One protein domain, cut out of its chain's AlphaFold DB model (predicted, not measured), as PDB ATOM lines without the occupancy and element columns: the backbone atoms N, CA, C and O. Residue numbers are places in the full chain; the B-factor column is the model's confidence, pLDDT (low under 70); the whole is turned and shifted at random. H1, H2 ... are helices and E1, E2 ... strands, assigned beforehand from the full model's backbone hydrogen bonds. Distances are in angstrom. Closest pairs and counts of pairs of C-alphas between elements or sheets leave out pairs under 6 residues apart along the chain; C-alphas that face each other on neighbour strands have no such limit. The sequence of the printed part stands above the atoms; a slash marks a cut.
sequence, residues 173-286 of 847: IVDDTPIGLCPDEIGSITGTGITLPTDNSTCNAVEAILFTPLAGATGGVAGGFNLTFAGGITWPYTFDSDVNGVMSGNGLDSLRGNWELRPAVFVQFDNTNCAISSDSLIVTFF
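This is residues 173 to 286 of the 847 residues of the protein "T9SS type A sorting domain-containing protein" of Flavobacteriales bacterium (UniProt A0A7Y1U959). Two antiparallel sheets lie partly face to face: a larger, strongly twisted and branched sheet built round the long strands E3 and E6, and a small sheet of E1, E2 and E5 over part of one of its faces. The sheets come close where E1 nears E6 and E8 and where E2 nears E6, while H1 sits far out at one end and H2 lies off both sheets. The printed part has 114 residues with two named helices and eight named strands, in the order E1 E2 H1 E3 E4 E5 H2 E6 E7 E8; the small sheet's order is E1 - E2 - E5. The class is mostly strand, though under half of the residues, 53, are in named elements. The whole is compact, with a radius of gyration of the C-alphas of 13.9 A and spans of 41 by 29 by 23 A.

In the larger sheet, E6, residues 257 to 267, bends by 57 degrees at residue 263. On one side of it is E3, residues 206 to 213, antiparallel at 153 degrees, with N 208 and O 264 at 2.8 A. On the other side are E8, residues 281 to 285, with N 259 and O 283 at 2.8 A, and E7, residues 272 to 276, with N 265 and O 275 at 2.9 A; E6 and E7 form a hairpin. E4, residues 225 to 228, forms a hairpin with E3, with N 211 and O 225 at 2.8 A. In the small sheet, E2, residues 187 to 192, forms a hairpin with E1, residues 173 to 175, with N 174 and O 190 at 2.9 A. E5, residues 237 to 239, is E2's other neighbour, with N 187 and O 239 at 2.8 A. The closest C-alphas of E1 and E6 are those of Ile 173 and Pro 263, 6.5 A apart. E5 and E6 are apart. H1, residues 200 to 203, only grazes the larger sheet. H2, residues 246 to 249, is on neither sheet. H1 and H2 are too short for an O i to N i+4 pair, and in each the one O i to N i+3 pair is not within range.

E1 begins at C-alpha 173, (-32.403, 24.741, -35.093). E6 is 29.3 A long from C-alpha 257, (-50.709, 28.589, -28.139), to C-alpha 267; E3 is 22.1 A and E2 17.0 A. E8 ends at C-alpha 285, (-46.615, 30.573, -25.790).

The C-alphas farthest apart, those of Asp 199 and Phe 286, are 40.9 A apart. The printed part has no cut. The links E1 to E2 and E3 to E4 are long; residues 180 to 181, in the first, pair in parallel with residues 284 to 285 of E8. The mean pLDDT of the printed part is 81.5; residues 176 to 179, 198 to 203, 230 to 231 and 268 to 271 are under 70.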
ATOM      1  N   ILE A 173     -32.283  23.984 -36.336       85.00
ATOM      2  CA  ILE A 173     -32.403  24.741 -35.093       85.00
ATOM      3  C   ILE A 173     -32.339  23.782 -33.914       85.00
ATOM      4  O   ILE A 173     -32.957  22.716 -33.945       85.00
ATOM      5  N   VAL A 174     -31.572  24.151 -32.898       81.56
ATOM      6  CA  VAL A 174     -31.500  23.418 -31.638       81.56
ATOM      7  C   VAL A 174     -32.033  24.284 -30.512       81.56
ATOM      8  O   VAL A 174     -31.915  25.512 -30.530       81.56
ATOM      9  N   ASP A 175     -32.675  23.601 -29.578       72.50
ATOM     10  CA  ASP A 175     -33.195  24.179 -28.357       72.50
ATOM     11  C   ASP A 175     -32.111  24.170 -27.275       72.50
ATOM     12  O   ASP A 175     -31.506  23.126 -27.020       72.50
ATOM     13  N   ASP A 176     -31.885  25.322 -26.648       58.78
ATOM     14  CA  ASP A 176     -30.948  25.475 -25.537       58.78
ATOM     15  C   ASP A 176     -31.666  25.407 -24.156       58.78
ATOM     16  O   ASP A 176     -30.984  25.371 -23.129       58.78
ATOM     17  N   THR A 177     -33.016  25.355 -24.097       50.53
ATOM     18  CA  THR A 177     -33.853  25.357 -22.862       50.53
ATOM     19  C   THR A 177     -35.271  24.773 -23.066       50.53
ATOM     20  O   THR A 177     -35.913  25.169 -24.015       50.53
ATOM     21  N   PRO A 178     -35.896  23.991 -22.162       51.75
ATOM     22  CA  PRO A 178     -37.237  23.417 -22.413       51.75
ATOM     23  C   PRO A 178     -38.331  24.483 -22.700       51.75
ATOM     24  O   PRO A 178     -38.655  25.261 -21.807       51.75
ATOM     25  N   ILE A 179     -38.918  24.551 -23.913       64.19
ATOM     26  CA  ILE A 179     -39.707  25.742 -24.325       64.19
ATOM     27  C   ILE A 179     -41.239  25.617 -24.199       64.19
ATOM     28  O   ILE A 179     -41.969  25.309 -25.153       64.19
ATOM     29  N   GLY A 180     -41.736  26.021 -23.033       73.56
ATOM     30  CA  GLY A 180     -42.984  26.776 -22.888       73.56
ATOM     31  C   GLY A 180     -42.653  28.180 -22.364       73.56
ATOM     32  O   GLY A 180     -41.788  28.289 -21.506       73.56
ATOM     33  N   LEU A 181     -43.270  29.242 -22.894       77.50
ATOM     34  CA  LEU A 181     -42.946  30.633 -22.543       77.50
ATOM     35  C   LEU A 181     -44.134  31.382 -21.963       77.50
ATOM     36  O   LEU A 181     -45.201  31.471 -22.587       77.50
ATOM     37  N   CYS A 182     -43.891  32.000 -20.813       77.94
ATOM     38  CA  CYS A 182     -44.816  32.919 -20.183       77.94
ATOM     39  C   CYS A 182     -44.690  34.367 -20.626       77.94
ATOM     40  O   CYS A 182     -43.689  34.776 -21.218       77.94
ATOM     41  N   PRO A 183     -45.725  35.186 -20.346       73.19
ATOM     42  CA  PRO A 183     -45.585  36.629 -20.422       73.19
ATOM     43  C   PRO A 183     -44.380  37.051 -19.578       73.19
ATOM     44  O   PRO A 183     -44.283  36.650 -18.421       73.19
ATOM     45  N   ASP A 184     -43.492  37.844 -20.174       72.38
ATOM     46  CA  ASP A 184     -42.239  38.343 -19.589       72.38
ATOM     47  C   ASP A 184     -41.075  37.328 -19.480       72.38
ATOM     48  O   ASP A 184     -40.000  37.691 -18.997       72.38
ATOM     49  N   GLU A 185     -41.233  36.095 -19.975       79.62
ATOM     50  CA  GLU A 185     -40.130  35.135 -20.122       79.62
ATOM     51  C   GLU A 185     -39.488  35.191 -21.511       79.62
ATOM     52  O   GLU A 185     -40.128  35.528 -22.507       79.62
ATOM     53  N   ILE A 186     -38.203  34.832 -21.568       81.31
ATOM     54  CA  ILE A 186     -37.387  34.866 -22.781       81.31
ATOM     55  C   ILE A 186     -36.889  33.449 -23.076       81.31
ATOM     56  O   ILE A 186     -36.162  32.869 -22.274       81.31
ATOM     57  N   GLY A 187     -37.249  32.916 -24.242       81.56
ATOM     58  CA  GLY A 187     -36.677  31.693 -24.802       81.56
ATOM     59  C   GLY A 187     -35.426  31.980 -25.625       81.56
ATOM     60  O   GLY A 187     -35.202  33.115 -26.056       81.56
ATOM     61  N   SER A 188     -34.609  30.952 -25.866       85.69
ATOM     62  CA  SER A 188     -33.410  31.054 -26.700       85.69
ATOM     63  C   SER A 188     -33.261  29.855 -27.628       85.69
ATOM     64  O   SER A 188     -33.552  28.725 -27.253       85.69
ATOM     65  N   ILE A 189     -32.825  30.123 -28.855       85.44
ATOM     66  CA  ILE A 189     -32.613  29.126 -29.903       85.44
ATOM     67  C   ILE A 189     -31.274  29.368 -30.592       85.44
ATOM     68  O   ILE A 189     -30.888  30.520 -30.812       85.44
ATOM     69  N   THR A 190     -30.609  28.289 -31.007       88.19
ATOM     70  CA  THR A 190     -29.358  28.351 -31.772       88.19
ATOM     71  C   THR A 190     -29.529  27.733 -33.160       88.19
ATOM     72  O   THR A 190     -29.991  26.603 -33.317       88.19
ATOM     73  N   GLY A 191     -29.141  28.486 -34.191       84.69
ATOM     74  CA  GLY A 191     -29.096  28.035 -35.577       84.69
ATOM     75  C   GLY A 191     -27.794  27.298 -35.870       84.69
ATOM     76  O   GLY A 191     -26.715  27.716 -35.452       84.69
ATOM     77  N   THR A 192     -27.879  26.196 -36.611       86.56
ATOM     78  CA  THR A 192     -26.726  25.366 -36.982       86.56
ATOM     79  C   THR A 192     -26.739  25.082 -38.479       86.56
ATOM     80  O   THR A 192     -27.786  24.809 -39.053       86.56
ATOM     81  N   GLY A 193     -25.579  25.150 -39.138       84.38
ATOM     82  CA  GLY A 193     -25.449  24.765 -40.552       84.38
ATOM     83  C   GLY A 193     -26.148  25.676 -41.573       84.38
ATOM     84  O   GLY A 193     -26.290  25.274 -42.723       84.38
ATOM     85  N   ILE A 194     -26.567  26.886 -41.187       85.88
ATOM     86  CA  ILE A 194     -27.214  27.842 -42.098       85.88
ATOM     87  C   ILE A 194     -26.185  28.371 -43.107       85.88
ATOM     88  O   ILE A 194     -25.100  28.816 -42.733       85.88
ATOM     89  N   THR A 195     -26.524  28.317 -44.393       86.62
ATOM     90  CA  THR A 195     -25.672  28.749 -45.507       86.62
ATOM     91  C   THR A 195     -26.464  29.656 -46.449       86.62
ATOM     92  O   THR A 195     -27.519  29.272 -46.954       86.62
ATOM     93  N   LEU A 196     -25.952  30.863 -46.707       83.31
ATOM     94  CA  LEU A 196     -26.535  31.811 -47.667       83.31
ATOM     95  C   LEU A 196     -26.160  31.437 -49.120       83.31
ATOM     96  O   LEU A 196     -25.152  30.753 -49.318       83.31
ATOM     97  N   PRO A 197     -26.925  31.886 -50.139       77.88
ATOM     98  CA  PRO A 197     -26.634  31.608 -51.546       77.88
ATOM     99  C   PRO A 197     -25.219  32.035 -51.938       77.88
ATOM    100  O   PRO A 197     -24.668  33.009 -51.415       77.88
ATOM    101  N   THR A 198     -24.616  31.324 -52.889       68.75
ATOM    102  CA  THR A 198     -23.226  31.592 -53.303       68.75
ATOM    103  C   THR A 198     -23.020  32.967 -53.947       68.75
ATOM    104  O   THR A 198     -21.906  33.491 -53.947       68.75
ATOM    105  N   ASP A 199     -24.091  33.579 -54.436       66.25
ATOM    106  CA  ASP A 199     -24.179  34.899 -55.054       66.25
ATOM    107  C   ASP A 199     -24.897  35.917 -54.141       66.25
ATOM    108  O   ASP A 199     -25.518  36.871 -54.609       66.25
ATOM    109  N   ASN A 200     -24.776  35.767 -52.814       65.69
ATOM    110  CA  ASN A 200     -25.480  36.605 -51.838       65.69
ATOM    111  C   ASN A 200     -25.278  38.128 -52.002       65.69
ATOM    112  O   ASN A 200     -26.124  38.912 -51.579       65.69
ATOM    113  N   SER A 201     -24.179  38.567 -52.629       63.62
ATOM    114  CA  SER A 201     -23.971  39.987 -52.971       63.62
ATOM    115  C   SER A 201     -25.065  40.561 -53.875       63.62
ATOM    116  O   SER A 201     -25.258  41.770 -53.903       63.62
ATOM    117  N   THR A 202     -25.733  39.682 -54.614       64.00
ATOM    118  CA  THR A 202     -26.715  39.984 -55.649       64.00
ATOM    119  C   THR A 202     -28.128  39.661 -55.152       64.00
ATOM    120  O   THR A 202     -29.036  40.475 -55.284       64.00
ATOM    121  N   CYS A 203     -28.307  38.518 -54.476       63.22
ATOM    122  CA  CYS A 203     -29.583  38.109 -53.875       63.22
ATOM    123  C   CYS A 203     -29.990  38.912 -52.626       63.22
ATOM    124  O   CYS A 203     -31.168  38.904 -52.253       63.22
ATOM    125  N   ASN A 204     -29.030  39.557 -51.946       74.25
ATOM    126  CA  ASN A 204     -29.218  40.168 -50.622       74.25
ATOM    127  C   ASN A 204     -29.962  39.231 -49.655       74.25
ATOM    128  O   ASN A 204     -30.862  39.641 -48.925       74.25
ATOM    129  N   ALA A 205     -29.635  37.942 -49.694       80.62
ATOM    130  CA  ALA A 205     -30.289  36.951 -48.874       80.62
ATOM    131  C   ALA A 205     -29.951  37.136 -47.392       80.62
ATOM    132  O   ALA A 205     -28.823  37.470 -47.008       80.62
ATOM    133  N   VAL A 206     -30.953  36.894 -46.555       84.94
ATOM    134  CA  VAL A 206     -30.873  37.008 -45.104       84.94
ATOM    135  C   VAL A 206     -31.405  35.756 -44.436       84.94
ATOM    136  O   VAL A 206     -32.331  35.103 -44.915       84.94
ATOM    137  N   GLU A 207     -30.817  35.442 -43.291       89.62
ATOM    138  CA  GLU A 207     -31.344  34.435 -42.382       89.62
ATOM    139  C   GLU A 207     -32.675  34.906 -41.792       89.62
ATOM    140  O   GLU A 207     -32.859  36.095 -41.500       89.62
ATOM    141  N   ALA A 208     -33.588  33.962 -41.595       88.19
ATOM    142  CA  ALA A 208     -34.884  34.211 -40.999       88.19
ATOM    143  C   ALA A 208     -35.355  33.049 -40.127       88.19
ATOM    144  O   ALA A 208     -34.894  31.913 -40.255       88.19
ATOM    145  N   ILE A 209     -36.345  33.339 -39.287       90.31
ATOM    146  CA  ILE A 209     -37.126  32.329 -38.573       90.31
ATOM    147  C   ILE A 209     -38.584  32.485 -38.996       90.31
ATOM    148  O   ILE A 209     -39.170  33.562 -38.854       90.31
ATOM    149  N   LEU A 210     -39.160  31.410 -39.525       90.56
ATOM    150  CA  LEU A 210     -40.575  31.314 -39.856       90.56
ATOM    151  C   LEU A 210     -41.347  30.846 -38.621       90.56
ATOM    152  O   LEU A 210     -41.081  29.764 -38.104       90.56
ATOM    153  N   PHE A 211     -42.323  31.644 -38.195       92.56
ATOM    154  CA  PHE A 211     -43.266  31.340 -37.123       92.56
ATOM    155  C   PHE A 211     -44.589  30.905 -37.740       92.56
ATOM    156  O   PHE A 211     -45.314  31.717 -38.318       92.56
ATOM    157  N   THR A 212     -44.920  29.623 -37.606       92.38
ATOM    158  CA  THR A 212     -46.158  29.046 -38.142       92.38
ATOM    159  C   THR A 212     -47.106  28.687 -36.996       92.38
ATOM    160  O   THR A 212     -46.736  27.889 -36.135       92.38
ATOM    161  N   PRO A 213     -48.334  29.233 -36.947       93.69
ATOM    162  CA  PRO A 213     -49.278  28.905 -35.887       93.69
ATOM    163  C   PRO A 213     -49.809  27.480 -36.069       93.69
ATOM    164  O   PRO A 213     -50.295  27.124 -37.146       93.69
ATOM    165  N   LEU A 214     -49.774  26.673 -35.008       89.31
ATOM    166  CA  LEU A 214     -50.459  25.380 -34.981       89.31
ATOM    167  C   LEU A 214     -51.929  25.551 -34.572       89.31
ATOM    168  O   LEU A 214     -52.398  26.634 -34.214       89.31
ATOM    169  N   ALA A 215     -52.701  24.468 -34.657       89.75
ATOM    170  CA  ALA A 215     -54.125  24.501 -34.346       89.75
ATOM    171  C   ALA A 215     -54.378  25.017 -32.916       89.75
ATOM    172  O   ALA A 215     -53.938  24.408 -31.945       89.75
ATOM    173  N   GLY A 216     -55.128  26.116 -32.802       82.88
ATOM    174  CA  GLY A 216     -55.453  26.754 -31.522       82.88
ATOM    175  C   GLY A 216     -54.534  27.912 -31.126       82.88
ATOM    176  O   GLY A 216     -54.856  28.604 -30.166       82.88
ATOM    177  N   ALA A 217     -53.454  28.165 -31.870       87.06
ATOM    178  CA  ALA A 217     -52.597  29.326 -31.661       87.06
ATOM    179  C   ALA A 217     -53.268  30.640 -32.094       87.06
ATOM    180  O   ALA A 217     -54.029  30.685 -33.066       87.06
ATOM    181  N   THR A 218     -52.991  31.713 -31.355       87.38
ATOM    182  CA  THR A 218     -53.513  33.070 -31.574       87.38
ATOM    183  C   THR A 218     -52.394  34.108 -31.392       87.38
ATOM    184  O   THR A 218     -51.285  33.760 -30.990       87.38
ATOM    185  N   GLY A 219     -52.652  35.374 -31.738       85.88
ATOM    186  CA  GLY A 219     -51.623  36.425 -31.774       85.88
ATOM    187  C   GLY A 219     -50.904  36.533 -33.124       85.88
ATOM    188  O   GLY A 219     -51.125  35.722 -34.027       85.88
ATOM    189  N   GLY A 220     -50.069  37.562 -33.282       84.31
ATOM    190  CA  GLY A 220     -49.335  37.839 -34.518       84.31
ATOM    191  C   GLY A 220     -50.243  38.060 -35.739       84.31
ATOM    192  O   GLY A 220     -51.273  38.734 -35.659       84.31
ATOM    193  N   VAL A 221     -49.854  37.496 -36.889       82.56
ATOM    194  CA  VAL A 221     -50.604  37.567 -38.157       82.56
ATOM    195  C   VAL A 221     -51.230  36.210 -38.486       82.56
ATOM    196  O   VAL A 221     -50.593  35.161 -38.368       82.56
ATOM    197  N   ALA A 222     -52.487  36.223 -38.937       71.75
ATOM    198  CA  ALA A 222     -53.196  35.016 -39.354       71.75
ATOM    199  C   ALA A 222     -52.460  34.318 -40.516       71.75
ATOM    200  O   ALA A 222     -52.405  34.849 -41.622       71.75
ATOM    201  N   GLY A 223     -51.926  33.119 -40.259       79.38
ATOM    202  CA  GLY A 223     -51.156  32.325 -41.229       79.38
ATOM    203  C   GLY A 223     -49.654  32.234 -40.946       79.38
ATOM    204  O   GLY A 223     -48.972  31.487 -41.639       79.38
ATOM    205  N   GLY A 224     -49.161  32.926 -39.915       86.56
ATOM    206  CA  GLY A 224     -47.743  32.959 -39.569       86.56
ATOM    207  C   GLY A 224     -47.010  34.166 -40.137       86.56
ATOM    208  O   GLY A 224     -47.581  34.981 -40.862       86.56
ATOM    209  N   PHE A 225     -45.747  34.311 -39.756       88.44
ATOM    210  CA  PHE A 225     -44.897  35.429 -40.162       88.44
ATOM    211  C   PHE A 225     -43.423  35.020 -40.161       88.44
ATOM    212  O   PHE A 225     -43.038  34.026 -39.550       88.44
ATOM    213  N   ASN A 226     -42.595  35.820 -40.829       86.06
ATOM    214  CA  ASN A 226     -41.149  35.631 -40.880       86.06
ATOM    215  C   ASN A 226     -40.463  36.754 -40.116       86.06
ATOM    216  O   ASN A 226     -40.805  37.923 -40.302       86.06
ATOM    217  N   LEU A 227     -39.471  36.412 -39.303       86.75
ATOM    218  CA  LEU A 227     -38.563  37.391 -38.721       86.75
ATOM    219  C   LEU A 227     -37.300  37.473 -39.561       86.75
ATOM    220  O   LEU A 227     -36.552  36.504 -39.648       86.75
ATOM    221  N   THR A 228     -37.062  38.645 -40.141       82.56
ATOM    222  CA  THR A 228     -35.857  38.976 -40.906       82.56
ATOM    223  C   THR A 228     -35.213  40.221 -40.306       82.56
ATOM    224  O   THR A 228     -35.907  41.212 -40.072       82.56
ATOM    225  N   PHE A 229     -33.894  40.214 -40.117       74.44
ATOM    226  CA  PHE A 229     -33.149  41.383 -39.641       74.44
ATOM    227  C   PHE A 229     -32.244  41.933 -40.742       74.44
ATOM    228  O   PHE A 229     -31.610  41.178 -41.483       74.44
ATOM    229  N   ALA A 230     -32.154  43.262 -40.835       65.62
ATOM    230  CA  ALA A 230     -31.198  43.935 -41.707       65.62
ATOM    231  C   ALA A 230     -29.770  43.663 -41.193       65.62
ATOM    232  O   ALA A 230     -29.290  44.348 -40.294       65.62
ATOM    233  N   GLY A 231     -29.133  42.618 -41.729       67.12
ATOM    234  CA  GLY A 231     -27.832  42.116 -41.274       67.12
ATOM    235  C   GLY A 231     -27.812  40.647 -40.836       67.12
ATOM    236  O   GLY A 231     -26.743  40.162 -40.483       67.12
ATOM    237  N   GLY A 232     -28.949  39.940 -40.895       75.81
ATOM    238  CA  GLY A 232     -29.060  38.535 -40.486       75.81
ATOM    239  C   GLY A 232     -29.374  38.352 -38.999       75.81
ATOM    240  O   GLY A 232     -29.368  39.307 -38.218       75.81
ATOM    241  N   ILE A 233     -29.699  37.119 -38.612       83.81
ATOM    242  CA  ILE A 233     -29.976  36.760 -37.219       83.81
ATOM    243  C   ILE A 233     -28.646  36.635 -36.470       83.81
ATOM    244  O   ILE A 233     -27.673  36.088 -36.976       83.81
ATOM    245  N   THR A 234     -28.594  37.155 -35.245       87.75
ATOM    246  CA  THR A 234     -27.472  36.886 -34.339       87.75
ATOM    247  C   THR A 234     -27.823  35.678 -33.481       87.75
ATOM    248  O   THR A 234     -28.835  35.705 -32.785       87.75
ATOM    249  N   TRP A 235     -26.995  34.635 -33.543       85.19
ATOM    250  CA  TRP A 235     -27.163  33.406 -32.768       85.19
ATOM    251  C   TRP A 235     -26.295  33.418 -31.495       85.19
ATOM    252  O   TRP A 235     -25.149  33.878 -31.568       85.19
ATOM    253  N   PRO A 236     -26.786  32.895 -30.354       88.00
ATOM    254  CA  PRO A 236     -28.157  32.430 -30.109       88.00
ATOM    255  C   PRO A 236     -29.170  33.584 -30.165       88.00
ATOM    256  O   PRO A 236     -28.892  34.694 -29.708       88.00
ATOM    257  N   TYR A 237     -30.346  33.322 -30.737       86.44
ATOM    258  CA  TYR A 237     -31.426  34.300 -30.816       86.44
ATOM    259  C   TYR A 237     -32.353  34.124 -29.618       86.44
ATOM    260  O   TYR A 237     -32.809  33.015 -29.337       86.44
ATOM    261  N   THR A 238     -32.630  35.215 -28.910       88.50
ATOM    262  CA  THR A 238     -33.570  35.233 -27.785       88.50
ATOM    263  C   THR A 238     -34.892  35.850 -28.206       88.50
ATOM    264  O   THR A 238     -34.886  36.781 -29.010       88.50
ATOM    265  N   PHE A 239     -36.015  35.382 -27.670       87.88
ATOM    266  CA  PHE A 239     -37.345  35.907 -27.984       87.88
ATOM    267  C   PHE A 239     -38.324  35.697 -26.827       87.88
ATOM    268  O   PHE A 239     -38.256  34.692 -26.130       87.88
ATOM    269  N   ASP A 240     -39.255  36.628 -26.649       88.69
ATOM    270  CA  ASP A 240     -40.398  36.501 -25.738       88.69
ATOM    271  C   ASP A 240     -41.715  36.317 -26.529       88.69
ATOM    272  O   ASP A 240     -41.719  36.199 -27.760       88.69
ATOM    273  N   SER A 241     -42.856  36.300 -25.833       87.81
ATOM    274  CA  SER A 241     -44.191  36.227 -26.460       87.81
ATOM    275  C   SER A 241     -44.567  37.463 -27.295       87.81
ATOM    276  O   SER A 241     -45.471  37.394 -28.130       87.81
ATOM    277  N   ASP A 242     -43.862  38.581 -27.120       88.56
ATOM    278  CA  ASP A 242     -43.979  39.805 -27.919       88.56
ATOM    279  C   ASP A 242     -42.882  39.899 -29.000       88.56
ATOM    280  O   ASP A 242     -42.725  40.925 -29.667       88.56
ATOM    281  N   VAL A 243     -42.110  38.818 -29.180       88.25
ATOM    282  CA  VAL A 243     -40.926  38.733 -30.036       88.25
ATOM    283  C   VAL A 243     -39.999  39.939 -29.819       88.25
ATOM    284  O   VAL A 243     -39.678  40.698 -30.732       88.25
ATOM    285  N   ASN A 244     -39.600  40.147 -28.567       87.44
ATOM    286  CA  ASN A 244     -38.784  41.258 -28.074       87.44
ATOM    287  C   ASN A 244     -39.361  42.646 -28.406       87.44
ATOM    288  O   ASN A 244     -38.628  43.551 -28.820       87.44
ATOM    289  N   GLY A 245     -40.674  42.828 -28.268       84.50
ATOM    290  CA  GLY A 245     -41.333  44.109 -28.544       84.50
ATOM    291  C   GLY A 245     -41.749  44.329 -30.001       84.50
ATOM    292  O   GLY A 245     -42.273  45.395 -30.336       84.50
ATOM    293  N   VAL A 246     -41.504  43.365 -30.894       85.31
ATOM    294  CA  VAL A 246     -41.825  43.500 -32.322       85.31
ATOM    295  C   VAL A 246     -43.334  43.445 -32.563       85.31
ATOM    296  O   VAL A 246     -43.821  44.219 -33.393       85.31
ATOM    297  N   MET A 247     -44.086  42.589 -31.859       86.25
ATOM    298  CA  MET A 247     -45.537  42.483 -32.097       86.25
ATOM    299  C   MET A 247     -46.247  43.754 -31.635       86.25
ATOM    300  O   MET A 247     -46.875  44.441 -32.450       86.25
ATOM    301  N   SER A 248     -46.057  44.145 -30.376       85.75
ATOM    302  CA  SER A 248     -46.637  45.361 -29.807       85.75
ATOM    303  C   SER A 248     -46.192  46.631 -30.542       85.75
ATOM    304  O   SER A 248     -47.019  47.515 -30.789       85.75
ATOM    305  N   GLY A 249     -44.934  46.703 -30.990       86.75
ATOM    306  CA  GLY A 249     -44.412  47.798 -31.816       86.75
ATOM    307  C   GLY A 249     -45.129  47.969 -33.163       86.75
ATOM    308  O   GLY A 249     -45.172  49.078 -33.696       86.75
ATOM    309  N   ASN A 250     -45.747  46.904 -33.681       84.12
ATOM    310  CA  ASN A 250     -46.548  46.904 -34.909       84.12
ATOM    311  C   ASN A 250     -48.065  46.845 -34.643       84.12
ATOM    312  O   ASN A 250     -48.853  46.710 -35.580       84.12
ATOM    313  N   GLY A 251     -48.491  46.970 -33.381       88.00
ATOM    314  CA  GLY A 251     -49.901  46.914 -32.994       88.00
ATOM    315  C   GLY A 251     -50.540  45.533 -33.167       88.00
ATOM    316  O   GLY A 251     -51.751  45.454 -33.371       88.00
ATOM    317  N   LEU A 252     -49.736  44.470 -33.123       88.56
ATOM    318  CA  LEU A 252     -50.188  43.082 -33.152       88.56
ATOM    319  C   LEU A 252     -50.273  42.522 -31.728       88.56
ATOM    320  O   LEU A 252     -49.511  42.922 -30.848       88.56
ATOM    321  N   ASP A 253     -51.195  41.584 -31.518       89.75
ATOM    322  CA  ASP A 253     -51.314  40.868 -30.248       89.75
ATOM    323  C   ASP A 253     -50.127  39.905 -30.069       89.75
ATOM    324  O   ASP A 253     -49.691  39.263 -31.030       89.75
ATOM    325  N   SER A 254     -49.630  39.770 -28.836       90.00
ATOM    326  CA  SER A 254     -48.585  38.803 -28.474       90.00
ATOM    327  C   SER A 254     -49.005  37.364 -28.788       90.00
ATOM    328  O   SER A 254     -50.194  37.028 -28.790       90.00
ATOM    329  N   LEU A 255     -48.021  36.507 -29.046       90.75
ATOM    330  CA  LEU A 255     -48.235  35.116 -29.429       90.75
ATOM    331  C   LEU A 255     -48.850  34.311 -28.276       90.75
ATOM    332  O   LEU A 255     -48.464  34.473 -27.120       90.75
ATOM    333  N   ARG A 256     -49.792  33.418 -28.604       88.56
ATOM    334  CA  ARG A 256     -50.351  32.390 -27.711       88.56
ATOM    335  C   ARG A 256     -50.578  31.060 -28.431       88.56
ATOM    336  O   ARG A 256     -50.765  31.026 -29.647       88.56
ATOM    337  N   GLY A 257     -50.627  29.970 -27.671       83.31
ATOM    338  CA  GLY A 257     -50.709  28.589 -28.139       83.31
ATOM    339  C   GLY A 257     -49.396  28.068 -28.730       83.31
ATOM    340  O   GLY A 257     -48.330  28.654 -28.543       83.31
ATOM    341  N   ASN A 258     -49.472  26.949 -29.449       87.81
ATOM    342  CA  ASN A 258     -48.291  26.286 -30.001       87.81
ATOM    343  C   ASN A 258     -47.913  26.891 -31.357       87.81
ATOM    344  O   ASN A 258     -48.723  26.922 -32.285       87.81
ATOM    345  N   TRP A 259     -46.663  27.306 -31.489       90.12
ATOM    346  CA  TRP A 259     -46.085  27.846 -32.709       90.12
ATOM    347  C   TRP A 259     -44.911  26.980 -33.144       90.12
ATOM    348  O   TRP A 259     -44.067  26.597 -32.342       90.12
ATOM    349  N   GLU A 260     -44.868  26.656 -34.425       89.50
ATOM    350  CA  GLU A 260     -43.767  25.930 -35.038       89.50
ATOM    351  C   GLU A 260     -42.768  26.931 -35.624       89.50
ATOM    352  O   GLU A 260     -43.124  27.749 -36.476       89.50
ATOM    353  N   LEU A 261     -41.523  26.862 -35.162       91.25
ATOM    354  CA  LEU A 261     -40.408  27.681 -35.614       91.25
ATOM    355  C   LEU A 261     -39.521  26.864 -36.550       91.25
ATOM    356  O   LEU A 261     -39.107  25.750 -36.220       91.25
ATOM    357  N   ARG A 262     -39.200  27.437 -37.710       89.06
ATOM    358  CA  ARG A 262     -38.274  26.850 -38.688       89.06
ATOM    359  C   ARG A 262     -37.254  27.894 -39.133       89.06
ATOM    360  O   ARG A 262     -37.677  28.984 -39.525       89.06
ATOM    361  N   PRO A 263     -35.944  27.596 -39.125       89.75
ATOM    362  CA  PRO A 263     -34.986  28.466 -39.782       89.75
ATOM    363  C   PRO A 263     -35.222  28.434 -41.296       89.75
ATOM    364  O   PRO A 263     -35.628  27.418 -41.877       89.75
ATOM    365  N   ALA A 264     -35.003  29.578 -41.928       86.88
ATOM    366  CA  ALA A 264     -35.153  29.777 -43.358       86.88
ATOM    367  C   ALA A 264     -34.102  30.768 -43.869       86.88
ATOM    368  O   ALA A 264     -33.568  31.584 -43.117       86.88
ATOM    369  N   VAL A 265     -33.830  30.711 -45.167       85.19
ATOM    370  CA  VAL A 265     -33.022  31.704 -45.879       85.19
ATOM    371  C   VAL A 265     -33.939  32.411 -46.866       85.19
ATOM    372  O   VAL A 265     -34.527  31.763 -47.732       85.19
ATOM    373  N   PHE A 266     -34.072  33.728 -46.733       78.00
ATOM    374  CA  PHE A 266     -34.882  34.567 -47.616       78.00
ATOM    375  C   PHE A 266     -34.007  35.299 -48.603       78.00
ATOM    376  O   PHE A 266     -32.975  35.828 -48.212       78.00
ATOM    377  N   VAL A 267     -34.463  35.414 -49.842       71.88
ATOM    378  CA  VAL A 267     -33.879  36.314 -50.835       71.88
ATOM    379  C   VAL A 267     -34.634  37.641 -50.770       71.88
ATOM    380  O   VAL A 267     -35.852  37.674 -50.939       71.88
ATOM    381  N   GLN A 268     -33.934  38.751 -50.508       64.69
ATOM    382  CA  GLN A 268     -34.576  40.074 -50.435       64.69
ATOM    383  C   GLN A 268     -34.979  40.618 -51.811       64.69
ATOM    384  O   GLN A 268     -35.822  41.505 -51.885       64.69
ATOM    385  N   PHE A 269     -34.386  40.101 -52.892       58.41
ATOM    386  CA  PHE A 269     -34.678  40.535 -54.259       58.41
ATOM    387  C   PHE A 269     -36.136  40.267 -54.681       58.41
ATOM    388  O   PHE A 269     -36.733  41.099 -55.356       58.41
ATOM    389  N   ASP A 270     -36.732  39.148 -54.257       62.62
ATOM    390  CA  ASP A 270     -38.096  38.746 -54.639       62.62
ATOM    391  C   ASP A 270     -38.993  38.339 -53.449       62.62
ATOM    392  O   ASP A 270     -40.132  37.911 -53.640       62.62
ATOM    393  N   ASN A 271     -38.502  38.498 -52.212       63.69
ATOM    394  CA  ASN A 271     -39.160  38.081 -50.969       63.69
ATOM    395  C   ASN A 271     -39.552  36.591 -50.932       63.69
ATOM    396  O   ASN A 271     -40.484  36.209 -50.215       63.69
ATOM    397  N   THR A 272     -38.856  35.735 -51.683       70.44
ATOM    398  CA  THR A 272     -39.103  34.292 -51.673       70.44
ATOM    399  C   THR A 272     -38.201  33.555 -50.683       70.44
ATOM    400  O   THR A 272     -37.102  33.988 -50.322       70.44
ATOM    401  N   ASN A 273     -38.697  32.407 -50.216       77.38
ATOM    402  CA  ASN A 273     -37.902  31.458 -49.447       77.38
ATOM    403  C   ASN A 273     -36.939  30.734 -50.384       77.38
ATOM    404  O   ASN A 273     -37.373  29.967 -51.243       77.38
ATOM    405  N   CYS A 274     -35.646  30.926 -50.158       82.19
ATOM    406  CA  CYS A 274     -34.583  30.193 -50.827       82.19
ATOM    407  C   CYS A 274     -34.533  28.739 -50.344       82.19
ATOM    408  O   CYS A 274     -34.601  27.792 -51.127       82.19
ATOM    409  N   ALA A 275     -34.476  28.570 -49.022       87.25
ATOM    410  CA  ALA A 275     -34.508  27.287 -48.339       87.25
ATOM    411  C   ALA A 275     -35.300  27.429 -47.036       87.25
ATOM    412  O   ALA A 275     -35.205  28.449 -46.354       87.25
ATOM    413  N   ILE A 276     -36.063  26.397 -46.684       88.50
ATOM    414  CA  ILE A 276     -36.740  26.265 -45.388       88.50
ATOM    415  C   ILE A 276     -36.283  24.944 -44.794       88.50
ATOM    416  O   ILE A 276     -36.288  23.925 -45.490       88.50
ATOM    417  N   SER A 277     -35.905  24.953 -43.521       89.06
ATOM    418  CA  SER A 277     -35.444  23.736 -42.869       89.06
ATOM    419  C   SER A 277     -36.559  22.693 -42.754       89.06
ATOM    420  O   SER A 277     -37.744  22.999 -42.548       89.06
ATOM    421  N   SER A 278     -36.166  21.427 -42.898       83.00
ATOM    422  CA  SER A 278     -37.005  20.291 -42.522       83.00
ATOM    423  C   SER A 278     -37.102  20.121 -41.010       83.00
ATOM    424  O   SER A 278     -38.086  19.542 -40.549       83.00
ATOM    425  N   ASP A 279     -36.114  20.627 -40.274       82.38
ATOM    426  CA  ASP A 279     -36.081  20.612 -38.820       82.38
ATOM    427  C   ASP A 279     -36.925  21.770 -38.286       82.38
ATOM    428  O   ASP A 279     -36.947  22.878 -38.830       82.38
ATOM    429  N   SER A 280     -37.671  21.493 -37.224       86.12
ATOM    430  CA  SER A 280     -38.618  22.431 -36.635       86.12
ATOM    431  C   SER A 280     -38.615  22.300 -35.126       86.12
ATOM    432  O   SER A 280     -38.515  21.188 -34.606       86.12
ATOM    433  N   LEU A 281     -38.843  23.415 -34.444       85.62
ATOM    434  CA  LEU A 281     -39.028  23.460 -33.003       85.62
ATOM    435  C   LEU A 281     -40.441  23.944 -32.688       85.62
ATOM    436  O   LEU A 281     -40.896  24.933 -33.255       85.62
ATOM    437  N   ILE A 282     -41.149  23.245 -31.805       84.62
ATOM    438  CA  ILE A 282     -42.475  23.676 -31.356       84.62
ATOM    439  C   ILE A 282     -42.300  24.438 -30.049       84.62
ATOM    440  O   ILE A 282     -41.831  23.871 -29.067       84.62
ATOM    441  N   VAL A 283     -42.717  25.698 -30.048       84.56
ATOM    442  CA  VAL A 283     -42.716  26.578 -28.882       84.56
ATOM    443  C   VAL A 283     -44.149  26.823 -28.442       84.56
ATOM    444  O   VAL A 283     -44.996  27.204 -29.251       84.56
ATOM    445  N   THR A 284     -44.430  26.626 -27.158       86.25
ATOM    446  CA  THR A 284     -45.748  26.941 -26.593       86.25
ATOM    447  C   THR A 284     -45.701  28.305 -25.926       86.25
ATOM    448  O   THR A 284     -45.025  28.462 -24.918       86.25
ATOM    449  N   PHE A 285     -46.418  29.291 -26.462       86.00
ATOM    450  CA  PHE A 285     -46.615  30.573 -25.790       86.00
ATOM    451  C   PHE A 285     -47.913  30.499 -25.005       86.00
ATOM    452  O   PHE A 285     -48.979  30.333 -25.594       86.00
ATOM    453  N   PHE A 286     -47.871  30.629 -23.692       80.94
ATOM    454  CA  PHE A 286     -49.112  30.806 -22.948       80.94
ATOM    455  C   PHE A 286     -49.351  32.299 -22.754       80.94
ATOM    456  O   PHE A 286     -48.505  33.140 -23.063       80.94
TER     457      PHE A 286